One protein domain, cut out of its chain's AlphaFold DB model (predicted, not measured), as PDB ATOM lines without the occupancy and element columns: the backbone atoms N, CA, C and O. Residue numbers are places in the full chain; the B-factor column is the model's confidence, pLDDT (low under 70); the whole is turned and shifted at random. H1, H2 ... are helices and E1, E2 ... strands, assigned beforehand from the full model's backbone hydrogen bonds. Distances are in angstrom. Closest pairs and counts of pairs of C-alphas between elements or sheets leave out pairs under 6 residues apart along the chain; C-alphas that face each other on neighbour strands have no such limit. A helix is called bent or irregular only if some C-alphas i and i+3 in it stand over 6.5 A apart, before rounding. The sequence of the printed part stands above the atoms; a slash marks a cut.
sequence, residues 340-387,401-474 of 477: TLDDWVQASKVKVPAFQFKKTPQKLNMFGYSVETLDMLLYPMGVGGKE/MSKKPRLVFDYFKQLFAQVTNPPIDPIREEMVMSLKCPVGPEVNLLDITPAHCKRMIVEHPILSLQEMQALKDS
ATOM      1  N   THR A 340      33.291  18.662  39.229       93.81
ATOM      2  CA  THR A 340      32.333  17.779  39.902       93.81
ATOM      3  C   THR A 340      32.502  17.828  41.419       93.81
ATOM      4  O   THR A 340      33.557  18.190  41.950       93.81
ATOM      5  N   LEU A 341      31.455  17.440  42.149       92.75
ATOM      6  CA  LEU A 341      31.549  17.225  43.592       92.75
ATOM      7  C   LEU A 341      32.592  16.147  43.942       92.75
ATOM      8  O   LEU A 341      33.269  16.262  44.964       92.75
ATOM      9  N   ASP A 342      32.775  15.140  43.090       90.81
ATOM     10  CA  ASP A 342      33.779  14.095  43.301       90.81
ATOM     11  C   ASP A 342      35.203  14.650  43.216       90.81
ATOM     12  O   ASP A 342      36.025  14.365  44.094       90.81
ATOM     13  N   ASP A 343      35.480  15.512  42.231       90.19
ATOM     14  CA  ASP A 343      36.761  16.225  42.128       90.19
ATOM     15  C   ASP A 343      37.035  17.026  43.409       90.19
ATOM     16  O   ASP A 343      38.147  17.019  43.955       90.19
ATOM     17  N   TRP A 344      35.992  17.670  43.942       87.56
ATOM     18  CA  TRP A 344      36.063  18.444  45.179       87.56
ATOM     19  C   TRP A 344      36.397  17.579  46.397       87.56
ATOM     20  O   TRP A 344      37.295  17.899  47.185       87.56
ATOM     21  N   VAL A 345      35.698  16.452  46.556       89.19
ATOM     22  CA  VAL A 345      35.924  15.514  47.660       89.19
ATOM     23  C   VAL A 345      37.346  14.965  47.612       89.19
ATOM     24  O   VAL A 345      38.027  14.960  48.644       89.19
ATOM     25  N   GLN A 346      37.821  14.563  46.432       87.31
ATOM     26  CA  GLN A 346      39.178  14.050  46.242       87.31
ATOM     27  C   GLN A 346      40.243  15.094  46.606       87.31
ATOM     28  O   GLN A 346      41.226  14.766  47.280       87.31
ATOM     29  N   ALA A 347      40.029  16.361  46.240       86.19
ATOM     30  CA  ALA A 347      40.933  17.456  46.580       86.19
ATOM     31  C   ALA A 347      40.963  17.767  48.089       86.19
ATOM     32  O   ALA A 347      42.023  18.076  48.639       86.19
ATOM     33  N   SER A 348      39.821  17.653  48.776       81.62
ATOM     34  CA  SER A 348      39.662  18.066  50.177       81.62
ATOM     35  C   SER A 348      40.431  17.207  51.200       81.62
ATOM     36  O   SER A 348      40.755  17.690  52.285       81.62
ATOM     37  N   LYS A 349      40.747  15.936  50.885       76.44
ATOM     38  CA  LYS A 349      41.380  14.950  51.804       76.44
ATOM     39  C   LYS A 349      40.707  14.859  53.186       76.44
ATOM     40  O   LYS A 349      41.354  14.571  54.199       76.44
ATOM     41  N   VAL A 350      39.407  15.119  53.229       78.19
ATOM     42  CA  VAL A 350      38.640  15.242  54.464       78.19
ATOM     43  C   VAL A 350      38.484  13.894  55.156       78.19
ATOM     44  O   VAL A 350      38.146  12.881  54.544       78.19
ATOM     45  N   LYS A 351      38.719  13.881  56.471       78.56
ATOM     46  CA  LYS A 351      38.440  12.720  57.319       78.56
ATOM     47  C   LYS A 351      37.035  12.853  57.884       78.56
ATOM     48  O   LYS A 351      36.773  13.761  58.667       78.56
ATOM     49  N   VAL A 352      36.156  11.917  57.533       77.81
ATOM     50  CA  VAL A 352      34.812  11.852  58.117       77.81
ATOM     51  C   VAL A 352      34.936  11.540  59.611       77.81
ATOM     52  O   VAL A 352      35.531  10.517  59.969       77.81
ATOM     53  N   PRO A 353      34.406  12.391  60.509       74.06
ATOM     54  CA  PRO A 353      34.395  12.091  61.932       74.06
ATOM     55  C   PRO A 353      33.647  10.782  62.200       74.06
ATOM     56  O   PRO A 353      32.578  10.539  61.637       74.06
ATOM     57  N   ALA A 354      34.177   9.946  63.094       76.50
ATOM     58  CA  ALA A 354      33.499   8.715  63.486       76.50
ATOM     59  C   ALA A 354      32.115   9.027  64.085       76.50
ATOM     60  O   ALA A 354      31.980   9.882  64.969       76.50
ATOM     61  N   PHE A 355      31.085   8.311  63.629       73.31
ATOM     62  CA  PHE A 355      29.730   8.490  64.142       73.31
ATOM     63  C   PHE A 355      29.645   8.103  65.620       73.31
ATOM     64  O   PHE A 355      29.944   6.977  66.017       73.31
ATOM     65  N   GLN A 356      29.181   9.036  66.451       78.94
ATOM     66  CA  GLN A 356      28.900   8.766  67.857       78.94
ATOM     67  C   GLN A 356      27.455   8.295  68.031       78.94
ATOM     68  O   GLN A 356      26.535   9.097  68.205       78.94
ATOM     69  N   PHE A 357      27.260   6.976  68.055       82.69
ATOM     70  CA  PHE A 357      25.928   6.367  68.162       82.69
ATOM     71  C   PHE A 357      25.276   6.483  69.549       82.69
ATOM     72  O   PHE A 357      24.083   6.230  69.703       82.69
ATOM     73  N   LYS A 358      26.022   6.921  70.574       87.50
ATOM     74  CA  LYS A 358      25.554   6.966  71.974       87.50
ATOM     75  C   LYS A 358      24.268   7.783  72.170       87.50
ATOM     76  O   LYS A 358      23.475   7.463  73.048       87.50
ATOM     77  N   LYS A 359      24.057   8.833  71.366       87.06
ATOM     78  CA  LYS A 359      22.856   9.692  71.417       87.06
ATOM     79  C   LYS A 359      21.853   9.408  70.292       87.06
ATOM     80  O   LYS A 359      20.863  10.126  70.178       87.06
ATOM     81  N   THR A 360      22.088   8.399  69.452       89.00
ATOM     82  CA  THR A 360      21.236   8.118  68.286       89.00
ATOM     83  C   THR A 360      19.781   7.841  68.666       89.00
ATOM     84  O   THR A 360      18.922   8.505  68.092       89.00
ATOM     85  N   PRO A 361      19.461   6.999  69.674       89.88
ATOM     86  CA  PRO A 361      18.065   6.766  70.057       89.88
ATOM     87  C   PRO A 361      17.336   8.047  70.489       89.88
ATOM     88  O   PRO A 361      16.193   8.280  70.111       89.88
ATOM     89  N   GLN A 362      18.021   8.925  71.232       91.38
ATOM     90  CA  GLN A 362      17.467  10.211  71.670       91.38
ATOM     91  C   GLN A 362      17.166  11.129  70.477       91.38
ATOM     92  O   GLN A 362      16.109  11.750  70.433       91.38
ATOM     93  N   LYS A 363      18.079  11.194  69.498       91.56
ATOM     94  CA  LYS A 363      17.897  11.993  68.279       91.56
ATOM     95  C   LYS A 363      16.770  11.449  67.404       91.56
ATOM     96  O   LYS A 363      15.943  12.232  66.958       91.56
ATOM     97  N   LEU A 364      16.721  10.135  67.190       91.44
ATOM     98  CA  LEU A 364      15.665   9.485  66.410       91.44
ATOM     99  C   LEU A 364      14.283   9.791  67.003       91.44
ATOM    100  O   LEU A 364      13.417  10.278  66.282       91.44
ATOM    101  N   ASN A 365      14.123   9.646  68.322       90.12
ATOM    102  CA  ASN A 365      12.882  10.012  69.011       90.12
ATOM    103  C   ASN A 365      12.543  11.504  68.866       90.12
ATOM    104  O   ASN A 365      11.390  11.848  68.623       90.12
ATOM    105  N   MET A 366      13.533  12.396  68.995       91.62
ATOM    106  CA  MET A 366      13.331  13.844  68.847       91.62
ATOM    107  C   MET A 366      12.842  14.227  67.441       91.62
ATOM    108  O   MET A 366      12.039  15.145  67.308       91.62
ATOM    109  N   PHE A 367      13.296  13.515  66.406       91.31
ATOM    110  CA  PHE A 367      12.859  13.698  65.018       91.31
ATOM    111  C   PHE A 367      11.659  12.819  64.628       91.31
ATOM    112  O   PHE A 367      11.314  12.748  63.452       91.31
ATOM    113  N   GLY A 368      11.004  12.168  65.594       90.88
ATOM    114  CA  GLY A 368       9.762  11.426  65.368       90.88
ATOM    115  C   GLY A 368       9.922  10.060  64.696       90.88
ATOM    116  O   GLY A 368       8.920   9.496  64.261       90.88
ATOM    117  N   TYR A 369      11.134   9.504  64.623       92.25
ATOM    118  CA  TYR A 369      11.331   8.130  64.156       92.25
ATOM    119  C   TYR A 369      10.776   7.139  65.178       92.25
ATOM    120  O   TYR A 369      11.117   7.196  66.361       92.25
ATOM    121  N   SER A 370       9.952   6.202  64.713       91.25
ATOM    122  CA  SER A 370       9.478   5.067  65.503       91.25
ATOM    123  C   SER A 370      10.207   3.781  65.105       91.25
ATOM    124  O   SER A 370      10.834   3.709  64.048       91.25
ATOM    125  N   VAL A 371      10.099   2.749  65.948       92.62
ATOM    126  CA  VAL A 371      10.578   1.393  65.616       92.62
ATOM    127  C   VAL A 371       9.931   0.905  64.319       92.62
ATOM    128  O   VAL A 371      10.621   0.406  63.445       92.62
ATOM    129  N   GLU A 372       8.635   1.159  64.140       91.38
ATOM    130  CA  GLU A 372       7.910   0.816  62.915       91.38
ATOM    131  C   GLU A 372       8.474   1.540  61.684       91.38
ATOM    132  O   GLU A 372       8.710   0.905  60.666       91.38
ATOM    133  N   THR A 373       8.764   2.844  61.762       90.94
ATOM    134  CA  THR A 373       9.404   3.580  60.655       90.94
ATOM    135  C   THR A 373      10.782   3.004  60.318       90.94
ATOM    136  O   THR A 373      11.149   2.917  59.145       90.94
ATOM    137  N   LEU A 374      11.552   2.610  61.333       92.81
ATOM    138  CA  LEU A 374      12.873   2.014  61.141       92.81
ATOM    139  C   LEU A 374      12.772   0.639  60.472       92.81
ATOM    140  O   LEU A 374      13.427   0.420  59.457       92.81
ATOM    141  N   ASP A 375      11.926  -0.246  60.994       94.12
ATOM    142  CA  ASP A 375      11.810  -1.632  60.538       94.12
ATOM    143  C   ASP A 375      11.062  -1.753  59.204       94.12
ATOM    144  O   ASP A 375      11.453  -2.543  58.347       94.12
ATOM    145  N   MET A 376      10.003  -0.964  59.000       93.94
ATOM    146  CA  MET A 376       9.137  -1.074  57.821       93.94
ATOM    147  C   MET A 376       9.612  -0.232  56.642       93.94
ATOM    148  O   MET A 376       9.323  -0.602  55.513       93.94
ATOM    149  N   LEU A 377      10.306   0.893  56.869       93.31
ATOM    150  CA  LEU A 377      10.725   1.801  55.789       93.31
ATOM    151  C   LEU A 377      12.246   1.835  55.615       93.31
ATOM    152  O   LEU A 377      12.747   1.571  54.523       93.31
ATOM    153  N   LEU A 378      12.998   2.147  56.677       94.00
ATOM    154  CA  LEU A 378      14.450   2.348  56.567       94.00
ATOM    155  C   LEU A 378      15.233   1.046  56.368       94.00
ATOM    156  O   LEU A 378      16.153   1.015  55.552       94.00
ATOM    157  N   TYR A 379      14.886  -0.023  57.084       94.56
ATOM    158  CA  TYR A 379      15.582  -1.305  56.982       94.56
ATOM    159  C   TYR A 379      15.493  -1.917  55.566       94.56
ATOM    160  O   TYR A 379      16.547  -2.267  55.024       94.56
ATOM    161  N   PRO A 380      14.316  -1.967  54.899       94.56
ATOM    162  CA  PRO A 380      14.221  -2.405  53.506       94.56
ATOM    163  C   PRO A 380      15.062  -1.566  52.539       94.56
ATOM    164  O   PRO A 380      15.745  -2.140  51.694       94.56
ATOM    165  N   MET A 381      15.088  -0.236  52.702       95.44
ATOM    166  CA  MET A 381      15.943   0.637  51.887       95.44
ATOM    167  C   MET A 381      17.428   0.331  52.084       95.44
ATOM    168  O   MET A 381      18.169   0.242  51.108       95.44
ATOM    169  N   GLY A 382      17.859   0.126  53.331       93.62
ATOM    170  CA  GLY A 382      19.259  -0.144  53.656       93.62
ATOM    171  C   GLY A 382      19.765  -1.502  53.164       93.62
ATOM    172  O   GLY A 382      20.904  -1.597  52.718       93.62
ATOM    173  N   VAL A 383      18.940  -2.551  53.239       94.75
ATOM    174  CA  VAL A 383      19.337  -3.914  52.837       94.75
ATOM    175  C   VAL A 383      19.054  -4.184  51.358       94.75
ATOM    176  O   VAL A 383      19.858  -4.821  50.683       94.75
ATOM    177  N   GLY A 384      17.903  -3.733  50.859       92.81
ATOM    178  CA  GLY A 384      17.410  -4.046  49.517       92.81
ATOM    179  C   GLY A 384      17.695  -2.983  48.458       92.81
ATOM    180  O   GLY A 384      17.446  -3.244  47.283       92.81
ATOM    181  N   GLY A 385      18.170  -1.793  48.847       93.19
ATOM    182  CA  GLY A 385      18.420  -0.679  47.923       93.19
ATOM    183  C   GLY A 385      17.159  -0.158  47.223       93.19
ATOM    184  O   GLY A 385      17.254   0.473  46.175       93.19
ATOM    185  N   LYS A 386      15.975  -0.464  47.762       91.88
ATOM    186  CA  LYS A 386      14.667  -0.096  47.209       91.88
ATOM    187  C   LYS A 386      13.753   0.384  48.320       91.88
ATOM    188  O   LYS A 386      13.875  -0.062  49.461       91.88
ATOM    189  N   GLU A 387      12.826   1.268  47.981       93.38
ATOM    190  CA  GLU A 387      11.790   1.677  48.922       93.38
ATOM    191  C   GLU A 387      10.919   0.493  49.367       93.38
ATOM    192  O   GLU A 387      10.805  -0.531  48.684       93.38
ATOM    193  N   MET A 401      -5.611  16.567  61.665       96.81
ATOM    194  CA  MET A 401      -6.626  15.962  62.542       96.81
ATOM    195  C   MET A 401      -6.035  14.906  63.488       96.81
ATOM    196  O   MET A 401      -6.734  14.371  64.352       96.81
ATOM    197  N   SER A 402      -4.757  14.569  63.316       95.69
ATOM    198  CA  SER A 402      -4.072  13.573  64.128       95.69
ATOM    199  C   SER A 402      -3.954  14.041  65.579       95.69
ATOM    200  O   SER A 402      -3.477  15.136  65.861       95.69
ATOM    201  N   LYS A 403      -4.301  13.162  66.526       93.88
ATOM    202  CA  LYS A 403      -4.010  13.366  67.959       93.88
ATOM    203  C   LYS A 403      -2.541  13.091  68.311       93.88
ATOM    204  O   LYS A 403      -2.113  13.374  69.425       93.88
ATOM    205  N   LYS A 404      -1.789  12.485  67.386       89.88
ATOM    206  CA  LYS A 404      -0.353  12.202  67.510       89.88
ATOM    207  C   LYS A 404       0.461  13.300  66.820       89.88
ATOM    208  O   LYS A 404      -0.010  13.796  65.793       89.88
ATOM    209  N   PRO A 405       1.673  13.624  67.311       89.50
ATOM    210  CA  PRO A 405       2.572  14.544  66.620       89.50
ATOM    211  C   PRO A 405       2.862  14.035  65.204       89.50
ATOM    212  O   PRO A 405       3.071  12.839  65.000       89.50
ATOM    213  N   ARG A 406       2.838  14.946  64.231       91.25
ATOM    214  CA  ARG A 406       3.090  14.673  62.810       91.25
ATOM    215  C   ARG A 406       4.266  15.507  62.332       91.25
ATOM    216  O   ARG A 406       4.522  16.585  62.870       91.25
ATOM    217  N   LEU A 407       4.983  14.996  61.341       92.25
ATOM    218  CA  LEU A 407       6.152  15.668  60.788       92.25
ATOM    219  C   LEU A 407       5.714  16.648  59.702       92.25
ATOM    220  O   LEU A 407       4.664  16.481  59.088       92.25
ATOM    221  N   VAL A 408       6.516  17.685  59.455       94.44
ATOM    222  CA  VAL A 408       6.161  18.759  58.506       94.44
ATOM    223  C   VAL A 408       5.823  18.193  57.125       94.44
ATOM    224  O   VAL A 408       4.845  18.610  56.514       94.44
ATOM    225  N   PHE A 409       6.564  17.185  56.665       94.56
ATOM    226  CA  PHE A 409       6.332  16.551  55.369       94.56
ATOM    227  C   PHE A 409       5.004  15.777  55.272       94.56
ATOM    228  O   PHE A 409       4.524  15.572  54.165       94.56
ATOM    229  N   ASP A 410       4.340  15.427  56.382       93.00
ATOM    230  CA  ASP A 410       3.007  14.800  56.339       93.00
ATOM    231  C   ASP A 410       1.916  15.741  55.790       93.00
ATOM    232  O   ASP A 410       0.878  15.278  55.291       93.00
ATOM    233  N   TYR A 411       2.141  17.055  55.902       95.88
ATOM    234  CA  TYR A 411       1.229  18.111  55.453       95.88
ATOM    235  C   TYR A 411       1.366  18.411  53.957       95.88
ATOM    236  O   TYR A 411       0.443  18.965  53.363       95.88
ATOM    237  N   PHE A 412       2.481  18.022  53.340       96.31
ATOM    238  CA  PHE A 412       2.715  18.205  51.913       96.31
ATOM    239  C   PHE A 412       2.303  16.937  51.172       96.31
ATOM    240  O   PHE A 412       2.734  15.834  51.501       96.31
ATOM    241  N   LYS A 413       1.436  17.088  50.171       94.88
ATOM    242  CA  LYS A 413       1.045  15.994  49.280       94.88
ATOM    243  C   LYS A 413       1.744  16.177  47.946       94.88
ATOM    244  O   LYS A 413       1.750  17.279  47.403       94.88
ATOM    245  N   GLN A 414       2.344  15.099  47.451       95.62
ATOM    246  CA  GLN A 414       2.933  15.082  46.121       95.62
ATOM    247  C   GLN A 414       1.815  15.292  45.102       95.62
ATOM    248  O   GLN A 414       0.782  14.622  45.151       95.62
ATOM    249  N   LEU A 415       2.011  16.265  44.218       95.69
ATOM    250  CA  LEU A 415       1.136  16.441  43.071       95.69
ATOM    251  C   LEU A 415       1.480  15.372  42.039       95.69
ATOM    252  O   LEU A 415       2.638  14.984  41.901       95.69
ATOM    253  N   PHE A 416       0.471  14.922  41.307       93.75
ATOM    254  CA  PHE A 416       0.641  14.015  40.183       93.75
ATOM    255  C   PHE A 416      -0.164  14.533  38.999       93.75
ATOM    256  O   PHE A 416      -1.156  15.247  39.161       93.75
ATOM    257  N   ALA A 417       0.295  14.188  37.804       91.38
ATOM    258  CA  ALA A 417      -0.371  14.562  36.575       91.38
ATOM    259  C   ALA A 417      -1.553  13.627  36.293       91.38
ATOM    260  O   ALA A 417      -1.449  12.410  36.455       91.38
ATOM    261  N   GLN A 418      -2.672  14.198  35.854       89.19
ATOM    262  CA  GLN A 418      -3.859  13.445  35.471       89.19
ATOM    263  C   GLN A 418      -4.551  14.146  34.302       89.19
ATOM    264  O   GLN A 418      -4.914  15.312  34.410       89.19
ATOM    265  N   VAL A 419      -4.783  13.410  33.211       88.25
ATOM    266  CA  VAL A 419      -5.432  13.867  31.964       88.25
ATOM    267  C   VAL A 419      -4.639  14.924  31.183       88.25
ATOM    268  O   VAL A 419      -4.370  14.701  30.008       88.25
ATOM    269  N   THR A 420      -4.255  16.044  31.798       82.81
ATOM    270  CA  THR A 420      -3.595  17.189  31.137       82.81
ATOM    271  C   THR A 420      -2.235  16.834  30.546       82.81
ATOM    272  O   THR A 420      -1.906  17.249  29.439       82.81
ATOM    273  N   ASN A 421      -1.462  16.021  31.262       90.00
ATOM    274  CA  ASN A 421      -0.175  15.503  30.827       90.00
ATOM    275  C   ASN A 421       0.052  14.091  31.408       90.00
ATOM    276  O   ASN A 421      -0.481  13.780  32.476       90.00
ATOM    277  N   PRO A 422       0.807  13.217  30.720       91.50
ATOM    278  CA  PRO A 422       1.107  11.875  31.203       91.50
ATOM    279  C   PRO A 422       2.265  11.884  32.223       91.50
ATOM    280  O   PRO A 422       3.154  12.737  32.127       91.50
ATOM    281  N   PRO A 423       2.284  10.951  33.194       92.56
ATOM    282  CA  PRO A 423       3.495  10.631  33.947       92.56
ATOM    283  C   PRO A 423       4.500   9.872  33.063       92.56
ATOM    284  O   PRO A 423       4.107   9.232  32.087       92.56
ATOM    285  N   ILE A 424       5.781   9.918  33.434       92.19
ATOM    286  CA  ILE A 424       6.876   9.184  32.775       92.19
ATOM    287  C   ILE A 424       7.168   7.905  33.572       92.19
ATOM    288  O   ILE A 424       7.057   7.915  34.799       92.19
ATOM    289  N   ASP A 425       7.534   6.813  32.895       93.56
ATOM    290  CA  ASP A 425       8.012   5.589  33.549       93.56
ATOM    291  C   ASP A 425       9.484   5.764  33.983       93.56
ATOM    292  O   ASP A 425      10.373   5.746  33.128       93.56
ATOM    293  N   PRO A 426       9.780   5.901  35.291       92.25
ATOM    294  CA  PRO A 426      11.130   6.213  35.757       92.25
ATOM    295  C   PRO A 426      12.121   5.051  35.600       92.25
ATOM    296  O   PRO A 426      13.303   5.233  35.865       92.25
ATOM    297  N   ILE A 427      11.656   3.857  35.210       90.00
ATOM    298  CA  ILE A 427      12.494   2.671  35.002       90.00
ATOM    299  C   ILE A 427      12.720   2.445  33.507       90.00
ATOM    300  O   ILE A 427      13.837   2.186  33.073       90.00
ATOM    301  N   ARG A 428      11.656   2.500  32.699       92.50
ATOM    302  CA  ARG A 428      11.743   2.212  31.256       92.50
ATOM    303  C   ARG A 428      12.214   3.401  30.432       92.50
ATOM    304  O   ARG A 428      12.776   3.197  29.360       92.50
ATOM    305  N   GLU A 429      11.980   4.612  30.922       89.69
ATOM    306  CA  GLU A 429      12.335   5.868  30.258       89.69
ATOM    307  C   GLU A 429      13.400   6.640  31.057       89.69
ATOM    308  O   GLU A 429      13.541   7.849  30.897       89.69
ATOM    309  N   GLU A 430      14.191   5.949  31.892       88.62
ATOM    310  CA  GLU A 430      15.239   6.546  32.743       88.62
ATOM    311  C   GLU A 430      16.200   7.450  31.950       88.62
ATOM    312  O   GLU A 430      16.569   8.523  32.416       88.62
ATOM    313  N   MET A 431      16.512   7.077  30.704       86.25
ATOM    314  CA  MET A 431      17.416   7.807  29.803       86.25
ATOM    315  C   MET A 431      16.997   9.251  29.465       86.25
ATOM    316  O   MET A 431      17.799  10.003  28.912       86.25
ATOM    317  N   VAL A 432      15.746   9.647  29.736       87.62
ATOM    318  CA  VAL A 432      15.267  11.031  29.529       87.62
ATOM    319  C   VAL A 432      15.234  11.858  30.822       87.62
ATOM    320  O   VAL A 432      14.924  13.056  30.788       87.62
ATOM    321  N   MET A 433      15.551  11.229  31.958       91.50
ATOM    322  CA  MET A 433      15.538  11.812  33.297       91.50
ATOM    323  C   MET A 433      16.962  12.065  33.795       91.50
ATOM    324  O   MET A 433      17.921  11.426  33.380       91.50
ATOM    325  N   SER A 434      17.118  13.027  34.702       92.81
ATOM    326  CA  SER A 434      18.405  13.292  35.344       92.81
ATOM    327  C   SER A 434      18.198  13.948  36.702       92.81
ATOM    328  O   SER A 434      17.283  14.754  36.873       92.81
ATOM    329  N   LEU A 435      19.067  13.609  37.655       94.12
ATOM    330  CA  LEU A 435      19.123  14.225  38.985       94.12
ATOM    331  C   LEU A 435      20.340  15.148  39.154       94.12
ATOM    332  O   LEU A 435      20.526  15.718  40.232       94.12
ATOM    333  N   LYS A 436      21.140  15.320  38.091       93.56
ATOM    334  CA  LYS A 436      22.314  16.192  38.101       93.56
ATOM    335  C   LYS A 436      21.906  17.632  38.370       93.56
ATOM    336  O   LYS A 436      20.986  18.164  37.753       93.56
ATOM    337  N   CYS A 437      22.633  18.268  39.273       91.38
ATOM    338  CA  CYS A 437      22.349  19.607  39.752       91.38
ATOM    339  C   CYS A 437      23.607  20.480  39.626       91.38
ATOM    340  O   CYS A 437      24.584  20.236  40.340       91.38
ATOM    341  N   PRO A 438      23.608  21.515  38.768       93.69
ATOM    342  CA  PRO A 438      24.645  22.534  38.798       93.69
ATOM    343  C   PRO A 438      24.436  23.450  40.012       93.69
ATOM    344  O   PRO A 438      23.406  24.104  40.155       93.69
ATOM    345  N   VAL A 439      25.425  23.509  40.900       92.81
ATOM    346  CA  VAL A 439      25.395  24.296  42.137       92.81
ATOM    347  C   VAL A 439      26.434  25.407  42.064       92.81
ATOM    348  O   VAL A 439      27.598  25.180  41.743       92.81
ATOM    349  N   GLY A 440      26.020  26.633  42.374       90.12
ATOM    350  CA  GLY A 440      26.893  27.804  42.352       90.12
ATOM    351  C   GLY A 440      26.172  29.060  41.870       90.12
ATOM    352  O   GLY A 440      24.984  28.980  41.533       90.12
ATOM    353  N   PRO A 441      26.877  30.203  41.850       90.75
ATOM    354  CA  PRO A 441      26.317  31.469  41.399       90.75
ATOM    355  C   PRO A 441      25.913  31.404  39.922       90.75
ATOM    356  O   PRO A 441      26.582  30.764  39.113       90.75
ATOM    357  N   GLU A 442      24.830  32.099  39.585       93.31
ATOM    358  CA  GLU A 442      24.395  32.314  38.205       93.31
ATOM    359  C   GLU A 442      24.748  33.735  37.764       93.31
ATOM    360  O   GLU A 442      24.864  34.648  38.586       93.31
ATOM    361  N   VAL A 443      24.939  33.917  36.459       94.50
ATOM    362  CA  VAL A 443      25.234  35.218  35.847       94.50
ATOM    363  C   VAL A 443      24.085  35.643  34.928       94.50
ATOM    364  O   VAL A 443      23.065  34.962  34.832       94.50
ATOM    365  N   ASN A 444      24.220  36.793  34.270       95.50
ATOM    366  CA  ASN A 444      23.191  37.331  33.384       95.50
ATOM    367  C   ASN A 444      22.772  36.316  32.299       95.50
ATOM    368  O   ASN A 444      23.578  35.923  31.455       95.50
ATOM    369  N   LEU A 445      21.490  35.934  32.297       96.06
ATOM    370  CA  LEU A 445      20.898  34.975  31.356       96.06
ATOM    371  C   LEU A 445      21.087  35.388  29.883       96.06
ATOM    372  O   LEU A 445      21.247  34.545  28.993       96.06
ATOM    373  N   LEU A 446      21.060  36.696  29.621       95.81
ATOM    374  CA  LEU A 446      21.124  37.242  28.266       95.81
ATOM    375  C   LEU A 446      22.548  37.249  27.700       95.81
ATOM    376  O   LEU A 446      22.710  37.310  26.483       95.81
ATOM    377  N   ASP A 447      23.561  37.074  28.546       95.56
ATOM    378  CA  ASP A 447      24.947  36.937  28.116       95.56
ATOM    379  C   ASP A 447      25.308  35.479  27.811       95.56
ATOM    380  O   ASP A 447      24.733  34.530  28.350       95.56
ATOM    381  N   ILE A 448      26.311  35.300  26.950       96.06
ATOM    382  CA  ILE A 448      26.836  33.988  26.555       96.06
ATOM    383  C   ILE A 448      28.328  33.976  26.871       96.06
ATOM    384  O   ILE A 448      29.140  34.488  26.099       96.06
ATOM    385  N   THR A 449      28.688  33.452  28.041       96.56
ATOM    386  CA  THR A 449      30.051  33.532  28.577       96.56
ATOM    387  C   THR A 449      30.450  32.243  29.298       96.56
ATOM    388  O   THR A 449      29.580  31.562  29.844       96.56
ATOM    389  N   PRO A 450      31.758  31.941  29.409       97.06
ATOM    390  CA  PRO A 450      32.245  30.800  30.191       97.06
ATOM    391  C   PRO A 450      31.863  30.858  31.678       97.06
ATOM    392  O   PRO A 450      31.882  29.843  32.363       97.06
ATOM    393  N   ALA A 451      31.512  32.038  32.203       96.38
ATOM    394  CA  ALA A 451      31.163  32.193  33.612       96.38
ATOM    395  C   ALA A 451      29.915  31.385  34.005       96.38
ATOM    396  O   ALA A 451      29.810  30.971  35.157       96.38
ATOM    397  N   HIS A 452      29.012  31.108  33.055       96.50
ATOM    398  CA  HIS A 452      27.821  30.284  33.290       96.50
ATOM    399  C   HIS A 452      28.150  28.855  33.730       96.50
ATOM    400  O   HIS A 452      27.433  28.301  34.557       96.50
ATOM    401  N   CYS A 453      29.238  28.259  33.229       95.69
ATOM    402  CA  CYS A 453      29.639  26.897  33.593       95.69
ATOM    403  C   CYS A 453      30.654  26.840  34.741       95.69
ATOM    404  O   CYS A 453      31.165  25.767  35.046       95.69
ATOM    405  N   LYS A 454      30.913  27.960  35.434       94.88
ATOM    406  CA  LYS A 454      31.698  27.979  36.678       94.88
ATOM    407  C   LYS A 454      30.854  27.498  37.865       94.88
ATOM    408  O   LYS A 454      30.616  28.231  38.828       94.88
ATOM    409  N   ARG A 455      30.359  26.265  37.767       92.25
ATOM    410  CA  ARG A 455      29.448  25.628  38.725       92.25
ATOM    411  C   ARG A 455      29.976  24.250  39.104       92.25
ATOM    412  O   ARG A 455      30.646  23.589  38.315       92.25
ATOM    413  N   MET A 456      29.653  23.833  40.322       93.44
ATOM    414  CA  MET A 456      29.918  22.485  40.803       93.44
ATOM    415  C   MET A 456      28.785  21.568  40.353       93.44
ATOM    416  O   MET A 456      27.633  21.804  40.717       93.44
ATOM    417  N   ILE A 457      29.090  20.515  39.605       94.88
ATOM    418  CA  ILE A 457      28.100  19.499  39.251       94.88
ATOM    419  C   ILE A 457      27.972  18.495  40.390       94.88
ATOM    420  O   ILE A 457      28.929  17.818  40.768       94.88
ATOM    421  N   VAL A 458      26.762  18.409  40.932       95.12
ATOM    422  CA  VAL A 458      26.360  17.410  41.917       95.12
ATOM    423  C   VAL A 458      25.524  16.359  41.198       95.12
ATOM    424  O   VAL A 458      24.448  16.672  40.697       95.12
ATOM    425  N   GLU A 459      26.002  15.116  41.142       92.62
ATOM    426  CA  GLU A 459      25.328  14.029  40.411       92.62
ATOM    427  C   GLU A 459      23.960  13.667  41.006       92.62
ATOM    428  O   GLU A 459      23.033  13.300  40.286       92.62
ATOM    429  N   HIS A 460      23.820  13.798  42.327       93.75
ATOM    430  CA  HIS A 460      22.608  13.432  43.042       93.75
ATOM    431  C   HIS A 460      22.372  14.356  44.251       93.75
ATOM    432  O   HIS A 460      23.313  14.647  44.990       93.75
ATOM    433  N   PRO A 461      21.130  14.800  44.531       93.06
ATOM    434  CA  PRO A 461      20.854  15.741  45.624       93.06
ATOM    435  C   PRO A 461      21.066  15.154  47.032       93.06
ATOM    436  O   PRO A 461      21.143  15.898  48.011       93.06
ATOM    437  N   ILE A 462      21.133  13.826  47.159       93.88
ATOM    438  CA  ILE A 462      21.474  13.146  48.417       93.88
ATOM    439  C   ILE A 462      22.987  13.007  48.504       93.88
ATOM    440  O   ILE A 462      23.574  12.272  47.717       93.88
ATOM    441  N   LEU A 463      23.568  13.669  49.502       93.12
ATOM    442  CA  LEU A 463      25.007  13.687  49.722       93.12
ATOM    443  C   LEU A 463      25.447  12.624  50.726       93.12
ATOM    444  O   LEU A 463      24.824  12.446  51.782       93.12
ATOM    445  N   SER A 464      26.576  11.978  50.452       91.50
ATOM    446  CA  SER A 464      27.255  11.148  51.439       91.50
ATOM    447  C   SER A 464      27.818  11.996  52.588       91.50
ATOM    448  O   SER A 464      27.994  13.214  52.508       91.50
ATOM    449  N   LEU A 465      28.135  11.346  53.708       89.38
ATOM    450  CA  LEU A 465      28.756  12.024  54.853       89.38
ATOM    451  C   LEU A 465      30.130  12.604  54.505       89.38
ATOM    452  O   LEU A 465      30.526  13.623  55.070       89.38
ATOM    453  N   GLN A 466      30.842  11.951  53.585       89.50
ATOM    454  CA  GLN A 466      32.131  12.409  53.091       89.50
ATOM    455  C   GLN A 466      31.976  13.663  52.236       89.50
ATOM    456  O   GLN A 466      32.655  14.652  52.501       89.50
ATOM    457  N   GLU A 467      31.036  13.654  51.292       91.50
ATOM    458  CA  GLU A 467      30.684  14.826  50.485       91.50
ATOM    459  C   GLU A 467      30.247  16.001  51.358       91.50
ATOM    460  O   GLU A 467      30.788  17.100  51.247       91.50
ATOM    461  N   MET A 468      29.327  15.770  52.302       90.38
ATOM    462  CA  MET A 468      28.854  16.825  53.198       90.38
ATOM    463  C   MET A 468      29.993  17.415  54.040       90.38
ATOM    464  O   MET A 468      30.019  18.626  54.266       90.38
ATOM    465  N   GLN A 469      30.910  16.587  54.546       88.62
ATOM    466  CA  GLN A 469      32.041  17.087  55.323       88.62
ATOM    467  C   GLN A 469      33.021  17.865  54.433       88.62
ATOM    468  O   GLN A 469      33.486  18.926  54.845       88.62
ATOM    469  N   ALA A 470      33.262  17.405  53.200       89.25
ATOM    470  CA  ALA A 470      34.109  18.107  52.242       89.25
ATOM    471  C   ALA A 470      33.598  19.512  51.912       89.25
ATOM    472  O   ALA A 470      34.386  20.455  51.872       89.25
ATOM    473  N   LEU A 471      32.281  19.668  51.771       88.38
ATOM    474  CA  LEU A 471      31.651  20.973  51.559       88.38
ATOM    475  C   LEU A 471      31.740  21.891  52.787       88.38
ATOM    476  O   LEU A 471      31.886  23.100  52.641       88.38
ATOM    477  N   LYS A 472      31.658  21.339  54.004       86.50
ATOM    478  CA  LYS A 472      31.738  22.127  55.250       86.50
ATOM    479  C   LYS A 472      33.146  22.624  55.554       86.50
ATOM    480  O   LYS A 472      33.296  23.737  56.049       86.50
ATOM    481  N   ASP A 473      34.151  21.790  55.305       81.75
ATOM    482  CA  ASP A 473      35.546  22.115  55.612       81.75
ATOM    483  C   ASP A 473      36.155  23.051  54.567       81.75
ATOM    484  O   ASP A 473      37.100  23.792  54.853       81.75
ATOM    485  N   SER A 474      35.593  23.068  53.360       66.44
ATOM    486  CA  SER A 474      35.978  24.039  52.356       66.44
ATOM    487  C   SER A 474      35.430  25.420  52.710       66.44
ATOM    488  O   SER A 474      34.230  25.660  52.644       66.44
TER     489      SER A 474
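AT A GLANCE: This is residues 340 to 387 and 401 to 474 of the 477 residues of a protein of archaeon (UniProt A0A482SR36). This is a loose, open set of short helices with few contacts between them: at one side H1 and H6 cross steeply beside a small two-strand ladder, E1 and E2, while H2, H3 and H4 are scattered on the other side without touching any helix. Residues 408 to 423, with H4 at their start, stick out, and the long unnamed stretch 412 to 436 leads from H4 to the ladder. The printed part has 122 residues with six named helices and two named strands, in the order H1 H2 H3 H4 E1 H5 E2 H6; under half of the residues are in named elements, and the class is mostly helix. The strands E1 and E2 are antiparallel. The whole is only just loose, close to extended, with a radius of gyration of the C-alphas of 20.0 A and spans of 55 by 51 by 30 A.

HOW THE PARTS SIT: H1, residues 341 to 348, touches H6, residues 465 to 473, with the C-alphas of Val 345 and Ala 470 closest at 5.6 A. They run the same way at a steep tilt of 61 degrees. The closest C-alphas of H1 and E2, residues 456 to 458, are those of Leu 341 and Val 458, 5.5 A apart. E1, residues 437 to 439, is the antiparallel neighbour of E2, at 147 degrees between directions; N 437 and O 458 are within hydrogen-bond range at 2.8 A, as are N 456 and O 439 at 2.8 A. H2, residues 357 to 366, and H3, residues 371 to 384, are apart from each other and from H1 and H6. H4, residues 408 to 411, and H5, residues 450 to 453, touch no helix. Each O i to N i+4 pair is within hydrogen-bond range in H1 and H6, against 4 of 6 in H2 and 8 of 10 in H3; H4 and H5 are too short for such a pair.

IN THESE COORDINATES: H1 is 10.5 A long and begins at C-alpha 341, (31.549, 17.225, 43.592). H2 measures 14.7 A and is irregular, C-alphas 358 and 361 being 7.7 A apart. H3 measures 18.3 A and is only just irregular, with C-alphas 376 and 379 at 6.50 A. H4 and H5 are 5.8 A each, E1 is 6.1 A and E2 6.3 A. H6, 12.2 A, ends at C-alpha 473, (35.546, 22.115, 55.612).

THE WHOLE: The two C-alphas farthest apart, of Lys 403 and Thr 449, are 55.8 A apart. Residues 388 to 400 are not printed, and C-alphas 387 and 401 are 27.0 A apart across this cut. The link from H4 to E1, 25 residues, is long. Residue 474 is under 70 in pLDDT; the mean of the printed part is 90.7.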